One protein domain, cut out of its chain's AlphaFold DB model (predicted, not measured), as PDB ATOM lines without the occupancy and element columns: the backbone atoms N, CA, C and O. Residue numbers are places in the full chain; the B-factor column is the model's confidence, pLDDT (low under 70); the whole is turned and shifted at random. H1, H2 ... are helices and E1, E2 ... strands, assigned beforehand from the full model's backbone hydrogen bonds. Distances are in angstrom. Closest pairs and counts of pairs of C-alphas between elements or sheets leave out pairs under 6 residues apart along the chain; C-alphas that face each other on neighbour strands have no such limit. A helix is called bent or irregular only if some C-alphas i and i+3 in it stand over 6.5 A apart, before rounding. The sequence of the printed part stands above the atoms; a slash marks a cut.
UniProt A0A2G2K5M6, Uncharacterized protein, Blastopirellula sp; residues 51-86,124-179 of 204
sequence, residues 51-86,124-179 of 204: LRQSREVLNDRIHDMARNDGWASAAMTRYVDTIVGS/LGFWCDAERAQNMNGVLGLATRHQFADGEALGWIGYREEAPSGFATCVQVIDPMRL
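AT A GLANCE: This is residues 51 to 86 and 124 to 179 of the 204 residues of an uncharacterized protein of Blastopirellula sp (UniProt A0A2G2K5M6). One helix, H3, lies in the middle, with the hairpin of E1 and E2 along one side of it, H2 on another side, and H1 across the end of H3 at residue 149; H1 and H2 meet at a corner like an L. The short link between E1 and E2 makes the end of the domain far from H1. The printed part has 92 residues, with three named helices and two named strands in the order H1, H2, H3, E1, E2; the sheet, E1 - E2, is antiparallel, and the class is mixed, helices and strands. The whole is only just loose, close to compact, with a radius of gyration of the C-alphas of 15.1 A and spans of 43 by 30 by 18 A.

HOW THE PARTS SIT: H1, residues 51 to 68, and H2, residues 70 to 83, touch only at the corner by their tight link, about perpendicular at 77 degrees; their closest C-alphas, Ala 66 and Ser 73, are 5.0 A apart. H1 is irregular, with C-alphas 53 and 56 7.8 A apart, and has a kink of 38 degrees near residue 58. H3, residues 136 to 149, touches H2 at a steep tilt of 49 degrees, opposite ways; the closest C-alphas, Val 80 and Thr 144, are 6.0 A apart. With residue 149 alone H3 touches H1, the C-alphas of Ile 62 and Ala 149 being closest at 6.3 A. E1, residues 154 to 159, and E2, residues 169 to 174, form an antiparallel hairpin, with N 156 and O 172 at 2.8 A and N 170 and O 158 at 2.9 A, within hydrogen-bond range. The closest C-alphas of H3 and E2, Ala 143 and Val 173, are 6.3 A apart. H1 and H2 are apart from both strands. Every O i to N i+4 pair is within hydrogen-bond range in H2 and H3, and 12 of 14 in H1.

IN THESE COORDINATES: H1 begins at C-alpha 51, (-32.031, -16.896, -31.157), and is 23.3 A long; H2 is 20.1 A and H3 19.8 A. E1 is 16.7 A long and E2 16.1 A, ending at C-alpha 174, (-33.186, -12.677, -11.466).

THE WHOLE: The C-alphas farthest apart, of Gln 53 and Pro 164, are 45.7 A apart. Residues 87 to 123 are not printed; C-alphas 86 and 124 are 16.2 A apart across the cut, and residues 124 to 135 hold no named element. Of the links that are printed whole, none is long. No printed residue is under pLDDT 70.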
ATOM      1  N   LEU A  51     -31.229 -17.190 -32.340       82.38
ATOM      2  CA  LEU A  51     -32.031 -16.896 -31.157       82.38
ATOM      3  C   LEU A  51     -32.024 -15.400 -30.838       82.38
ATOM      4  O   LEU A  51     -33.079 -14.837 -30.569       82.38
ATOM      5  N   ARG A  52     -30.864 -14.738 -30.923       81.00
ATOM      6  CA  ARG A  52     -30.685 -13.339 -30.505       81.00
ATOM      7  C   ARG A  52     -31.730 -12.374 -31.078       81.00
ATOM      8  O   ARG A  52     -32.221 -11.527 -30.348       81.00
ATOM      9  N   GLN A  53     -32.066 -12.489 -32.362       78.75
ATOM     10  CA  GLN A  53     -32.997 -11.560 -33.022       78.75
ATOM     11  C   GLN A  53     -34.463 -11.784 -32.641       78.75
ATOM     12  O   GLN A  53     -35.282 -10.885 -32.800       78.75
ATOM     13  N   SER A  54     -34.813 -12.992 -32.206       85.69
ATOM     14  CA  SER A  54     -36.199 -13.378 -31.921       85.69
ATOM     15  C   SER A  54     -36.437 -13.697 -30.449       85.69
ATOM     16  O   SER A  54     -37.563 -14.026 -30.093       85.69
ATOM     17  N   ARG A  55     -35.405 -13.598 -29.604       86.25
ATOM     18  CA  ARG A  55     -35.439 -14.002 -28.196       86.25
ATOM     19  C   ARG A  55     -36.548 -13.302 -27.422       86.25
ATOM     20  O   ARG A  55     -37.303 -13.988 -26.756       86.25
ATOM     21  N   GLU A  56     -36.677 -11.983 -27.541       86.06
ATOM     22  CA  GLU A  56     -37.693 -11.209 -26.809       86.06
ATOM     23  C   GLU A  56     -39.110 -11.689 -27.144       86.06
ATOM     24  O   GLU A  56     -39.839 -12.144 -26.270       86.06
ATOM     25  N   VAL A  57     -39.456 -11.715 -28.436       91.06
ATOM     26  CA  VAL A  57     -40.775 -12.171 -28.903       91.06
ATOM     27  C   VAL A  57     -41.026 -13.644 -28.564       91.06
ATOM     28  O   VAL A  57     -42.162 -14.030 -28.291       91.06
ATOM     29  N   LEU A  58     -39.995 -14.492 -28.619       91.12
ATOM     30  CA  LEU A  58     -40.108 -15.897 -28.231       91.12
ATOM     31  C   LEU A  58     -40.380 -16.035 -26.736       91.12
ATOM     32  O   LEU A  58     -41.323 -16.734 -26.379       91.12
ATOM     33  N   ASN A  59     -39.617 -15.348 -25.887       90.88
ATOM     34  CA  ASN A  59     -39.807 -15.369 -24.443       90.88
ATOM     35  C   ASN A  59     -41.201 -14.846 -24.082       90.88
ATOM     36  O   ASN A  59     -41.924 -15.542 -23.379       90.88
ATOM     37  N   ASP A  60     -41.642 -13.714 -24.639       92.25
ATOM     38  CA  ASP A  60     -42.993 -13.178 -24.408       92.25
ATOM     39  C   ASP A  60     -44.082 -14.217 -24.700       92.25
ATOM     40  O   ASP A  60     -45.009 -14.405 -23.911       92.25
ATOM     41  N   ARG A  61     -43.948 -14.943 -25.816       94.69
ATOM     42  CA  ARG A  61     -44.880 -16.012 -26.203       94.69
ATOM     43  C   ARG A  61     -44.788 -17.232 -25.295       94.69
ATOM     44  O   ARG A  61     -45.815 -17.833 -24.999       94.69
ATOM     45  N   ILE A  62     -43.588 -17.617 -24.868       93.38
ATOM     46  CA  ILE A  62     -43.393 -18.734 -23.936       93.38
ATOM     47  C   ILE A  62     -44.028 -18.399 -22.587       93.38
ATOM     48  O   ILE A  62     -44.743 -19.222 -22.024       93.38
ATOM     49  N   HIS A  63     -43.820 -17.181 -22.098       92.00
ATOM     50  CA  HIS A  63     -44.394 -16.684 -20.855       92.00
ATOM     51  C   HIS A  63     -45.913 -16.526 -20.934       92.00
ATOM     52  O   HIS A  63     -46.610 -16.827 -19.968       92.00
ATOM     53  N   ASP A  64     -46.448 -16.090 -22.074       95.31
ATOM     54  CA  ASP A  64     -47.891 -16.095 -22.336       95.31
ATOM     55  C   ASP A  64     -48.456 -17.521 -22.278       95.31
ATOM     56  O   ASP A  64     -49.381 -17.800 -21.515       95.31
ATOM     57  N   MET A  65     -47.822 -18.453 -22.989       94.75
ATOM     58  CA  MET A  65     -48.214 -19.860 -23.009       94.75
ATOM     59  C   MET A  65     -48.120 -20.501 -21.617       94.75
ATOM     60  O   MET A  65     -49.031 -21.208 -21.206       94.75
ATOM     61  N   ALA A  66     -47.079 -20.207 -20.839       90.94
ATOM     62  CA  ALA A  66     -46.920 -20.735 -19.485       90.94
ATOM     63  C   ALA A  66     -48.041 -20.297 -18.522       90.94
ATOM     64  O   ALA A  66     -48.310 -21.011 -17.553       90.94
ATOM     65  N   ARG A  67     -48.688 -19.149 -18.773       90.81
ATOM     66  CA  ARG A  67     -49.800 -18.621 -17.960       90.81
ATOM     67  C   ARG A  67     -51.178 -19.013 -18.501       90.81
ATOM     68  O   ARG A  67     -52.099 -19.184 -17.709       90.81
ATOM     69  N   ASN A  68     -51.313 -19.129 -19.823       96.31
ATOM     70  CA  ASN A  68     -52.606 -19.251 -20.502       96.31
ATOM     71  C   ASN A  68     -52.882 -20.639 -21.101       96.31
ATOM     72  O   ASN A  68     -54.033 -20.938 -21.419       96.31
ATOM     73  N   ASP A  69     -51.872 -21.503 -21.235       96.94
ATOM     74  CA  ASP A  69     -52.019 -22.867 -21.743       96.94
ATOM     75  C   ASP A  69     -51.802 -23.903 -20.631       96.94
ATOM     76  O   ASP A  69     -50.713 -24.057 -20.075       96.94
ATOM     77  N   GLY A  70     -52.860 -24.656 -20.314       96.44
ATOM     78  CA  GLY A  70     -52.827 -25.634 -19.227       96.44
ATOM     79  C   GLY A  70     -51.835 -26.780 -19.452       96.44
ATOM     80  O   GLY A  70     -51.348 -27.355 -18.477       96.44
ATOM     81  N   TRP A  71     -51.504 -27.114 -20.705       96.50
ATOM     82  CA  TRP A  71     -50.515 -28.152 -21.001       96.50
ATOM     83  C   TRP A  71     -49.102 -27.643 -20.721       96.50
ATOM     84  O   TRP A  71     -48.315 -28.360 -20.104       96.50
ATOM     85  N   ALA A  72     -48.795 -26.404 -21.098       94.50
ATOM     86  CA  ALA A  72     -47.527 -25.756 -20.798       94.50
ATOM     87  C   ALA A  72     -47.331 -25.557 -19.289       94.50
ATOM     88  O   ALA A  72     -46.275 -25.919 -18.762       94.50
ATOM     89  N   SER A  73     -48.350 -25.072 -18.566       94.25
ATOM     90  CA  SER A  73     -48.276 -24.934 -17.103       94.25
ATOM     91  C   SER A  73     -48.061 -26.288 -16.411       94.25
ATOM     92  O   SER A  73     -47.242 -26.400 -15.496       94.25
ATOM     93  N   ALA A  74     -48.756 -27.341 -16.860       95.94
ATOM     94  CA  ALA A  74     -48.588 -28.689 -16.318       95.94
ATOM     95  C   ALA A  74     -47.202 -29.276 -16.635       95.94
ATOM     96  O   ALA A  74     -46.574 -29.878 -15.762       95.94
ATOM     97  N   ALA A  75     -46.702 -29.074 -17.858       95.69
ATOM     98  CA  ALA A  75     -45.372 -29.514 -18.266       95.69
ATOM     99  C   ALA A  75     -44.276 -28.841 -17.433       95.69
ATOM    100  O   ALA A  75     -43.374 -29.527 -16.953       95.69
ATOM    101  N   MET A  76     -44.387 -27.529 -17.199       95.06
ATOM    102  CA  MET A  76     -43.449 -26.787 -16.360       95.06
ATOM    103  C   MET A  76     -43.448 -27.308 -14.921       95.06
ATOM    104  O   MET A  76     -42.382 -27.571 -14.371       95.06
ATOM    105  N   THR A  77     -44.622 -27.505 -14.314       94.56
ATOM    106  CA  THR A  77     -44.718 -28.058 -12.952       94.56
ATOM    107  C   THR A  77     -44.082 -29.443 -12.876       94.56
ATOM    108  O   THR A  77     -43.216 -29.670 -12.039       94.56
ATOM    109  N   ARG A  78     -44.397 -30.336 -13.824       96.38
ATOM    110  CA  ARG A  78     -43.792 -31.675 -13.884       96.38
ATOM    111  C   ARG A  78     -42.273 -31.622 -14.052       96.38
ATOM    112  O   ARG A  78     -41.564 -32.457 -13.492       96.38
ATOM    113  N   TYR A  79     -41.775 -30.684 -14.852       95.62
ATOM    114  CA  TYR A  79     -40.346 -30.496 -15.079       95.62
ATOM    115  C   TYR A  79     -39.633 -30.064 -13.794       95.62
ATOM    116  O   TYR A  79     -38.644 -30.686 -13.407       95.62
ATOM    117  N   VAL A  80     -40.188 -29.073 -13.089       95.81
ATOM    118  CA  VAL A  80     -39.685 -28.615 -11.787       95.81
ATOM    119  C   VAL A  80     -39.704 -29.753 -10.767       95.81
ATOM    120  O   VAL A  80     -38.681 -30.013 -10.141       95.81
ATOM    121  N   ASP A  81     -40.809 -30.492 -10.661       95.56
ATOM    122  CA  ASP A  81     -40.935 -31.613  -9.721       95.56
ATOM    123  C   ASP A  81     -39.936 -32.740 -10.019       95.56
ATOM    124  O   ASP A  81     -39.446 -33.397  -9.105       95.56
ATOM    125  N   THR A  82     -39.596 -32.957 -11.294       95.94
ATOM    126  CA  THR A  82     -38.629 -33.992 -11.698       95.94
ATOM    127  C   THR A  82     -37.188 -33.602 -11.357       95.94
ATOM    128  O   THR A  82     -36.384 -34.471 -11.031       95.94
ATOM    129  N   ILE A  83     -36.846 -32.314 -11.451       94.62
ATOM    130  CA  ILE A  83     -35.469 -31.823 -11.265       94.62
ATOM    131  C   ILE A  83     -35.191 -31.434  -9.817       94.62
ATOM    132  O   ILE A  83     -34.129 -31.745  -9.278       94.62
ATOM    133  N   VAL A  84     -36.120 -30.713  -9.199       95.31
ATOM    134  CA  VAL A  84     -35.967 -30.209  -7.834       95.31
ATOM    135  C   VAL A  84     -36.470 -31.246  -6.843       95.31
ATOM    136  O   VAL A  84     -35.791 -31.527  -5.858       95.31
ATOM    137  N   GLY A  85     -37.632 -31.849  -7.112       92.56
ATOM    138  CA  GLY A  85     -38.251 -32.833  -6.227       92.56
ATOM    139  C   GLY A  85     -38.399 -32.306  -4.800       92.56
ATOM    140  O   GLY A  85     -38.937 -31.227  -4.569       92.56
ATOM    141  N   SER A  86     -37.885 -33.064  -3.831       89.56
ATOM    142  CA  SER A  86     -37.864 -32.674  -2.414       89.56
ATOM    143  C   SER A  86     -36.740 -31.697  -2.045       89.56
ATOM    144  O   SER A  86     -36.559 -31.411  -0.864       89.56
ATOM    145  N   LEU A 124     -35.531 -21.541   8.599       90.69
ATOM    146  CA  LEU A 124     -36.881 -20.978   8.726       90.69
ATOM    147  C   LEU A 124     -36.918 -19.468   8.465       90.69
ATOM    148  O   LEU A 124     -37.979 -18.912   8.189       90.69
ATOM    149  N   GLY A 125     -35.773 -18.793   8.591       91.06
ATOM    150  CA  GLY A 125     -35.634 -17.370   8.305       91.06
ATOM    151  C   GLY A 125     -35.492 -17.046   6.817       91.06
ATOM    152  O   GLY A 125     -35.510 -15.855   6.480       91.06
ATOM    153  N   PHE A 126     -35.369 -18.075   5.968       93.81
ATOM    154  CA  PHE A 126     -35.098 -17.998   4.534       93.81
ATOM    155  C   PHE A 126     -33.868 -17.150   4.208       93.81
ATOM    156  O   PHE A 126     -33.835 -16.433   3.212       93.81
ATOM    157  N   TRP A 127     -32.834 -17.228   5.049       92.69
ATOM    158  CA  TRP A 127     -31.615 -16.432   4.880       92.69
ATOM    159  C   TRP A 127     -30.796 -16.825   3.642       92.69
ATOM    160  O   TRP A 127     -29.964 -16.039   3.189       92.69
ATOM    161  N   CYS A 128     -31.063 -17.995   3.056       92.94
ATOM    162  CA  CYS A 128     -30.504 -18.395   1.769       92.94
ATOM    163  C   CYS A 128     -31.033 -17.576   0.582       92.94
ATOM    164  O   CYS A 128     -30.351 -17.473  -0.435       92.94
ATOM    165  N   ASP A 129     -32.225 -16.991   0.700       94.75
ATOM    166  CA  ASP A 129     -32.840 -16.139  -0.314       94.75
ATOM    167  C   ASP A 129     -32.613 -14.664   0.041       94.75
ATOM    168  O   ASP A 129     -32.862 -14.225   1.168       94.75
ATOM    169  N   ALA A 130     -32.134 -13.875  -0.920       93.50
ATOM    170  CA  ALA A 130     -31.910 -12.447  -0.715       93.50
ATOM    171  C   ALA A 130     -33.209 -11.705  -0.355       93.50
ATOM    172  O   ALA A 130     -33.176 -10.776   0.455       93.50
ATOM    173  N   GLU A 131     -34.342 -12.146  -0.907       91.81
ATOM    174  CA  GLU A 131     -35.671 -11.578  -0.646       91.81
ATOM    175  C   GLU A 131     -36.328 -12.160   0.614       91.81
ATOM    176  O   GLU A 131     -37.335 -11.632   1.086       91.81
ATOM    177  N   ARG A 132     -35.737 -13.216   1.192       92.44
ATOM    178  CA  ARG A 132     -36.261 -13.966   2.343       92.44
ATOM    179  C   ARG A 132     -37.697 -14.466   2.144       92.44
ATOM    180  O   ARG A 132     -38.481 -14.503   3.093       92.44
ATOM    181  N   ALA A 133     -38.052 -14.845   0.920       94.12
ATOM    182  CA  ALA A 133     -39.393 -15.300   0.571       94.12
ATOM    183  C   ALA A 133     -39.515 -16.828   0.572       94.12
ATOM    184  O   ALA A 133     -40.599 -17.361   0.815       94.12
ATOM    185  N   GLN A 134     -38.422 -17.539   0.290       93.81
ATOM    186  CA  GLN A 134     -38.438 -18.989   0.127       93.81
ATOM    187  C   GLN A 134     -37.136 -19.654   0.580       93.81
ATOM    188  O   GLN A 134     -36.068 -19.048   0.588       93.81
ATOM    189  N   ASN A 135     -37.228 -20.933   0.932       94.31
ATOM    190  CA  ASN A 135     -36.058 -21.762   1.213       94.31
ATOM    191  C   ASN A 135     -35.316 -22.142  -0.085       94.31
ATOM    192  O   ASN A 135     -35.763 -21.825  -1.192       94.31
ATOM    193  N   MET A 136     -34.207 -22.879   0.028       95.25
ATOM    194  CA  MET A 136     -33.389 -23.209  -1.146       95.25
ATOM    195  C   MET A 136     -34.147 -24.039  -2.193       95.25
ATOM    196  O   MET A 136     -33.897 -23.904  -3.388       95.25
ATOM    197  N   ASN A 137     -35.120 -24.855  -1.787       95.00
ATOM    198  CA  ASN A 137     -35.945 -25.609  -2.735       95.00
ATOM    199  C   ASN A 137     -36.816 -24.684  -3.585       95.00
ATOM    200  O   ASN A 137     -36.974 -24.921  -4.781       95.00
ATOM    201  N   GLY A 138     -37.346 -23.615  -2.987       95.19
ATOM    202  CA  GLY A 138     -38.031 -22.561  -3.725       95.19
ATOM    203  C   GLY A 138     -37.090 -21.856  -4.700       95.19
ATOM    204  O   GLY A 138     -37.402 -21.766  -5.886       95.19
ATOM    205  N   VAL A 139     -35.901 -21.451  -4.234       95.94
ATOM    206  CA  VAL A 139     -34.871 -20.806  -5.072       95.94
ATOM    207  C   VAL A 139     -34.521 -21.683  -6.283       95.94
ATOM    208  O   VAL A 139     -34.546 -21.215  -7.423       95.94
ATOM    209  N   LEU A 140     -34.270 -22.978  -6.064       95.75
ATOM    210  CA  LEU A 140     -34.015 -23.961  -7.123       95.75
ATOM    211  C   LEU A 140     -35.228 -24.156  -8.039       95.75
ATOM    212  O   LEU A 140     -35.069 -24.281  -9.253       95.75
ATOM    213  N   GLY A 141     -36.440 -24.156  -7.482       95.94
ATOM    214  CA  GLY A 141     -37.690 -24.198  -8.237       95.94
ATOM    215  C   GLY A 141     -37.831 -23.008  -9.182       95.94
ATOM    216  O   GLY A 141     -38.129 -23.198 -10.361       95.94
ATOM    217  N   LEU A 142     -37.563 -21.796  -8.698       95.31
ATOM    218  CA  LEU A 142     -37.609 -20.569  -9.490       95.31
ATOM    219  C   LEU A 142     -36.542 -20.577 -10.592       95.31
ATOM    220  O   LEU A 142     -36.861 -20.336 -11.756       95.31
ATOM    221  N   ALA A 143     -35.305 -20.953 -10.258       95.81
ATOM    222  CA  ALA A 143     -34.238 -21.120 -11.242       95.81
ATOM    223  C   ALA A 143     -34.603 -22.163 -12.313       95.81
ATOM    224  O   ALA A 143     -34.414 -21.930 -13.504       95.81
ATOM    225  N   THR A 144     -35.202 -23.289 -11.922       96.12
ATOM    226  CA  THR A 144     -35.613 -24.348 -12.858       96.12
ATOM    227  C   THR A 144     -36.742 -23.892 -13.788       96.12
ATOM    228  O   THR A 144     -36.775 -24.289 -14.953       96.12
ATOM    229  N   ARG A 145     -37.647 -23.021 -13.319       95.00
ATOM    230  CA  ARG A 145     -38.688 -22.409 -14.168       95.00
ATOM    231  C   ARG A 145     -38.090 -21.486 -15.223       95.00
ATOM    232  O   ARG A 145     -38.488 -21.594 -16.379       95.00
ATOM    233  N   HIS A 146     -37.112 -20.659 -14.856       95.25
ATOM    234  CA  HIS A 146     -36.368 -19.846 -15.824       95.25
ATOM    235  C   HIS A 146     -35.590 -20.720 -16.811       95.25
ATOM    236  O   HIS A 146     -35.701 -20.537 -18.020       95.25
ATOM    237  N   GLN A 147     -34.922 -21.774 -16.334       94.00
ATOM    238  CA  GLN A 147     -34.239 -22.722 -17.215       94.00
ATOM    239  C   GLN A 147     -35.193 -23.387 -18.223       94.00
ATOM    240  O   GLN A 147     -34.806 -23.619 -19.368       94.00
ATOM    241  N   PHE A 148     -36.430 -23.692 -17.819       93.06
ATOM    242  CA  PHE A 148     -37.445 -24.276 -18.699       93.06
ATOM    243  C   PHE A 148     -38.031 -23.264 -19.693       93.06
ATOM    244  O   PHE A 148     -38.196 -23.593 -20.865       93.06
ATOM    245  N   ALA A 149     -38.376 -22.059 -19.229       91.88
ATOM    246  CA  ALA A 149     -39.045 -21.044 -20.039       91.88
ATOM    247  C   ALA A 149     -38.063 -20.247 -20.911       91.88
ATOM    248  O   ALA A 149     -38.238 -20.149 -22.122       91.88
ATOM    249  N   ASP A 150     -37.013 -19.704 -20.301       90.56
ATOM    250  CA  ASP A 150     -36.067 -18.775 -20.925       90.56
ATOM    251  C   ASP A 150     -34.831 -19.483 -21.504       90.56
ATOM    252  O   ASP A 150     -34.048 -18.883 -22.248       90.56
ATOM    253  N   GLY A 151     -34.645 -20.762 -21.154       89.94
ATOM    254  CA  GLY A 151     -33.483 -21.572 -21.526       89.94
ATOM    255  C   GLY A 151     -32.241 -21.321 -20.665       89.94
ATOM    256  O   GLY A 151     -31.204 -21.945 -20.890       89.94
ATOM    257  N   GLU A 152     -32.340 -20.428 -19.685       90.81
ATOM    258  CA  GLU A 152     -31.264 -20.042 -18.780       90.81
ATOM    259  C   GLU A 152     -31.837 -19.591 -17.436       90.81
ATOM    260  O   GLU A 152     -32.984 -19.163 -17.355       90.81
ATOM    261  N   ALA A 153     -31.032 -19.660 -16.382       93.88
ATOM    262  CA  ALA A 153     -31.369 -19.116 -15.075       93.88
ATOM    263  C   ALA A 153     -30.245 -18.193 -14.614       93.88
ATOM    264  O   ALA A 153     -29.072 -18.574 -14.641       93.88
ATOM    265  N   LEU A 154     -30.599 -16.983 -14.185       93.94
ATOM    266  CA  LEU A 154     -29.644 -16.007 -13.679       93.94
ATOM    267  C   LEU A 154     -29.792 -15.890 -12.164       93.94
ATOM    268  O   LEU A 154     -30.881 -15.652 -11.651       93.94
ATOM    269  N   GLY A 155     -28.684 -16.051 -11.446       93.69
ATOM    270  CA  GLY A 155     -28.619 -15.875 -10.001       93.69
ATOM    271  C   GLY A 155     -27.569 -14.836  -9.636       93.69
ATOM    272  O   GLY A 155     -26.430 -14.916 -10.097       93.69
ATOM    273  N   TRP A 156     -27.938 -13.874  -8.797       94.06
ATOM    274  CA  TRP A 156     -26.983 -13.027  -8.094       94.06
ATOM    275  C   TRP A 156     -26.670 -13.640  -6.731       94.06
ATOM    276  O   TRP A 156     -27.580 -14.031  -6.002       94.06
ATOM    277  N   ILE A 157     -25.384 -13.726  -6.397       94.81
ATOM    278  CA  ILE A 157     -24.921 -14.205  -5.096       94.81
ATOM    279  C   ILE A 157     -24.536 -12.981  -4.267       94.81
ATOM    280  O   ILE A 157     -23.587 -12.268  -4.603       94.81
ATOM    281  N   GLY A 158     -25.298 -12.739  -3.208       92.38
ATOM    282  CA  GLY A 158     -25.060 -11.689  -2.231       92.38
ATOM    283  C   GLY A 158     -24.325 -12.212  -1.000       92.38
ATOM    284  O   GLY A 158     -24.386 -13.397  -0.671       92.38
ATOM    285  N   TYR A 159     -23.643 -11.306  -0.303       91.94
ATOM    286  CA  TYR A 159     -23.010 -11.569   0.988       91.94
ATOM    287  C   TYR A 159     -23.537 -10.570   2.020       91.94
ATOM    288  O   TYR A 159     -23.547  -9.364   1.771       91.94
ATOM    289  N   ARG A 160     -24.001 -11.075   3.162       85.50
ATOM    290  CA  ARG A 160     -24.623 -10.318   4.252       85.50
ATOM    291  C   ARG A 160     -23.827 -10.547   5.527       85.50
ATOM    292  O   ARG A 160     -23.861 -11.635   6.086       85.50
ATOM    293  N   GLU A 161     -23.128  -9.517   5.986       78.00
ATOM    294  CA  GLU A 161     -22.215  -9.626   7.133       78.00
ATOM    295  C   GLU A 161     -22.925 -10.010   8.446       78.00
ATOM    296  O   GLU A 161     -22.335 -10.697   9.273       78.00
ATOM    297  N   GLU A 162     -24.201  -9.647   8.612       72.88
ATOM    298  CA  GLU A 162     -24.949  -9.820   9.867       72.88
ATOM    299  C   GLU A 162     -26.195 -10.707   9.706       72.88
ATOM    300  O   GLU A 162     -27.303 -10.333  10.088       72.88
ATOM    301  N   ALA A 163     -26.052 -11.893   9.110       77.19
ATOM    302  CA  ALA A 163     -27.149 -12.859   9.057       77.19
ATOM    303  C   ALA A 163     -27.268 -13.636  10.391       77.19
ATOM    304  O   ALA A 163     -26.357 -14.394  10.734       77.19
ATOM    305  N   PRO A 164     -28.396 -13.540  11.128       82.00
ATOM    306  CA  PRO A 164     -28.610 -14.287  12.371       82.00
ATOM    307  C   PRO A 164     -28.588 -15.813  12.210       82.00
ATOM    308  O   PRO A 164     -28.430 -16.522  13.198       82.00
ATOM    309  N   SER A 165     -28.751 -16.324  10.985       81.75
ATOM    310  CA  SER A 165     -28.653 -17.754  10.666       81.75
ATOM    311  C   SER A 165     -27.231 -18.312  10.755       81.75
ATOM    312  O   SER A 165     -27.058 -19.524  10.685       81.75
ATOM    313  N   GLY A 166     -26.210 -17.454  10.854       85.75
ATOM    314  CA  GLY A 166     -24.804 -17.855  10.764       85.75
ATOM    315  C   GLY A 166     -24.299 -18.047   9.329       85.75
ATOM    316  O   GLY A 166     -23.108 -18.274   9.133       85.75
ATOM    317  N   PHE A 167     -25.169 -17.898   8.321       89.38
ATOM    318  CA  PHE A 167     -24.808 -17.982   6.906       89.38
ATOM    319  C   PHE A 167     -24.939 -16.620   6.229       89.38
ATOM    320  O   PHE A 167     -26.040 -16.103   6.052       89.38
ATOM    321  N   ALA A 168     -23.810 -16.056   5.805       91.31
ATOM    322  CA  ALA A 168     -23.770 -14.745   5.162       91.31
ATOM    323  C   ALA A 168     -24.195 -14.770   3.683       91.31
ATOM    324  O   ALA A 168     -24.640 -13.759   3.145       91.31
ATOM    325  N   THR A 169     -24.048 -15.906   3.000       92.38
ATOM    326  CA  THR A 169     -24.306 -16.002   1.559       92.38
ATOM    327  C   THR A 169     -25.797 -16.144   1.264       92.38
ATOM    328  O   THR A 169     -26.444 -17.064   1.762       92.38
ATOM    329  N   CYS A 170     -26.333 -15.306   0.382       93.81
ATOM    330  CA  CYS A 170     -27.696 -15.427  -0.130       93.81
ATOM    331  C   CYS A 170     -27.728 -15.416  -1.661       93.81
ATOM    332  O   CYS A 170     -26.795 -14.953  -2.318       93.81
ATOM    333  N   VAL A 171     -28.809 -15.936  -2.235       94.94
ATOM    334  CA  VAL A 171     -29.033 -15.993  -3.679       94.94
ATOM    335  C   VAL A 171     -30.301 -15.221  -4.016       94.94
ATOM    336  O   VAL A 171     -31.319 -15.377  -3.350       94.94
ATOM    337  N   GLN A 172     -30.249 -14.412  -5.069       95.25
ATOM    338  CA  GLN A 172     -31.427 -13.836  -5.706       95.25
ATOM    339  C   GLN A 172     -31.523 -14.367  -7.128       95.25
ATOM    340  O   GLN A 172     -30.623 -14.134  -7.937       95.25
ATOM    341  N   VAL A 173     -32.613 -15.062  -7.450       95.44
ATOM    342  CA  VAL A 173     -32.891 -15.423  -8.843       95.44
ATOM    343  C   VAL A 173     -33.444 -14.194  -9.547       95.44
ATOM    344  O   VAL A 173     -34.395 -13.570  -9.086       95.44
ATOM    345  N   ILE A 174     -32.818 -13.830 -10.657       93.19
ATOM    346  CA  ILE A 174     -33.186 -12.677 -11.466       93.19
ATOM    347  C   ILE A 174     -33.751 -13.206 -12.775       93.19
ATOM    348  O   ILE A 174     -33.154 -14.073 -13.409       93.19
ATOM    349  N   ASP A 175     -34.878 -12.643 -13.197       90.69
ATOM    350  CA  ASP A 175     -35.442 -12.924 -14.513       90.69
ATOM    351  C   ASP A 175     -34.402 -12.611 -15.615       90.69
ATOM    352  O   ASP A 175     -33.965 -11.454 -15.728       90.69
ATOM    353  N   PRO A 176     -34.002 -13.604 -16.435       89.31
ATOM    354  CA  PRO A 176     -33.046 -13.411 -17.518       89.31
ATOM    355  C   PRO A 176     -33.474 -12.367 -18.552       89.31
ATOM    356  O   PRO A 176     -32.622 -11.791 -19.226       89.31
ATOM    357  N   MET A 177     -34.769 -12.060 -18.675       85.06
ATOM    358  CA  MET A 177     -35.257 -10.979 -19.539       85.06
ATOM    359  C   MET A 177     -34.797  -9.591 -19.079       85.06
ATOM    360  O   MET A 177     -34.831  -8.637 -19.853       85.06
ATOM    361  N   ARG A 178     -34.338  -9.455 -17.830       85.25
ATOM    362  CA  ARG A 178     -33.786  -8.201 -17.296       85.25
ATOM    363  C   ARG A 178     -32.303  -8.025 -17.621       85.25
ATOM    364  O   ARG A 178     -31.756  -6.952 -17.358       85.25
ATOM    365  N   LEU A 179     -31.648  -9.059 -18.155       81.69
ATOM    366  CA  LEU A 179     -30.259  -8.995 -18.578       81.69
ATOM    367  C   LEU A 179     -30.182  -8.395 -19.985       81.69
ATOM    368  O   LEU A 179     -30.479  -9.053 -20.978       81.69
TER     369      LEU A 179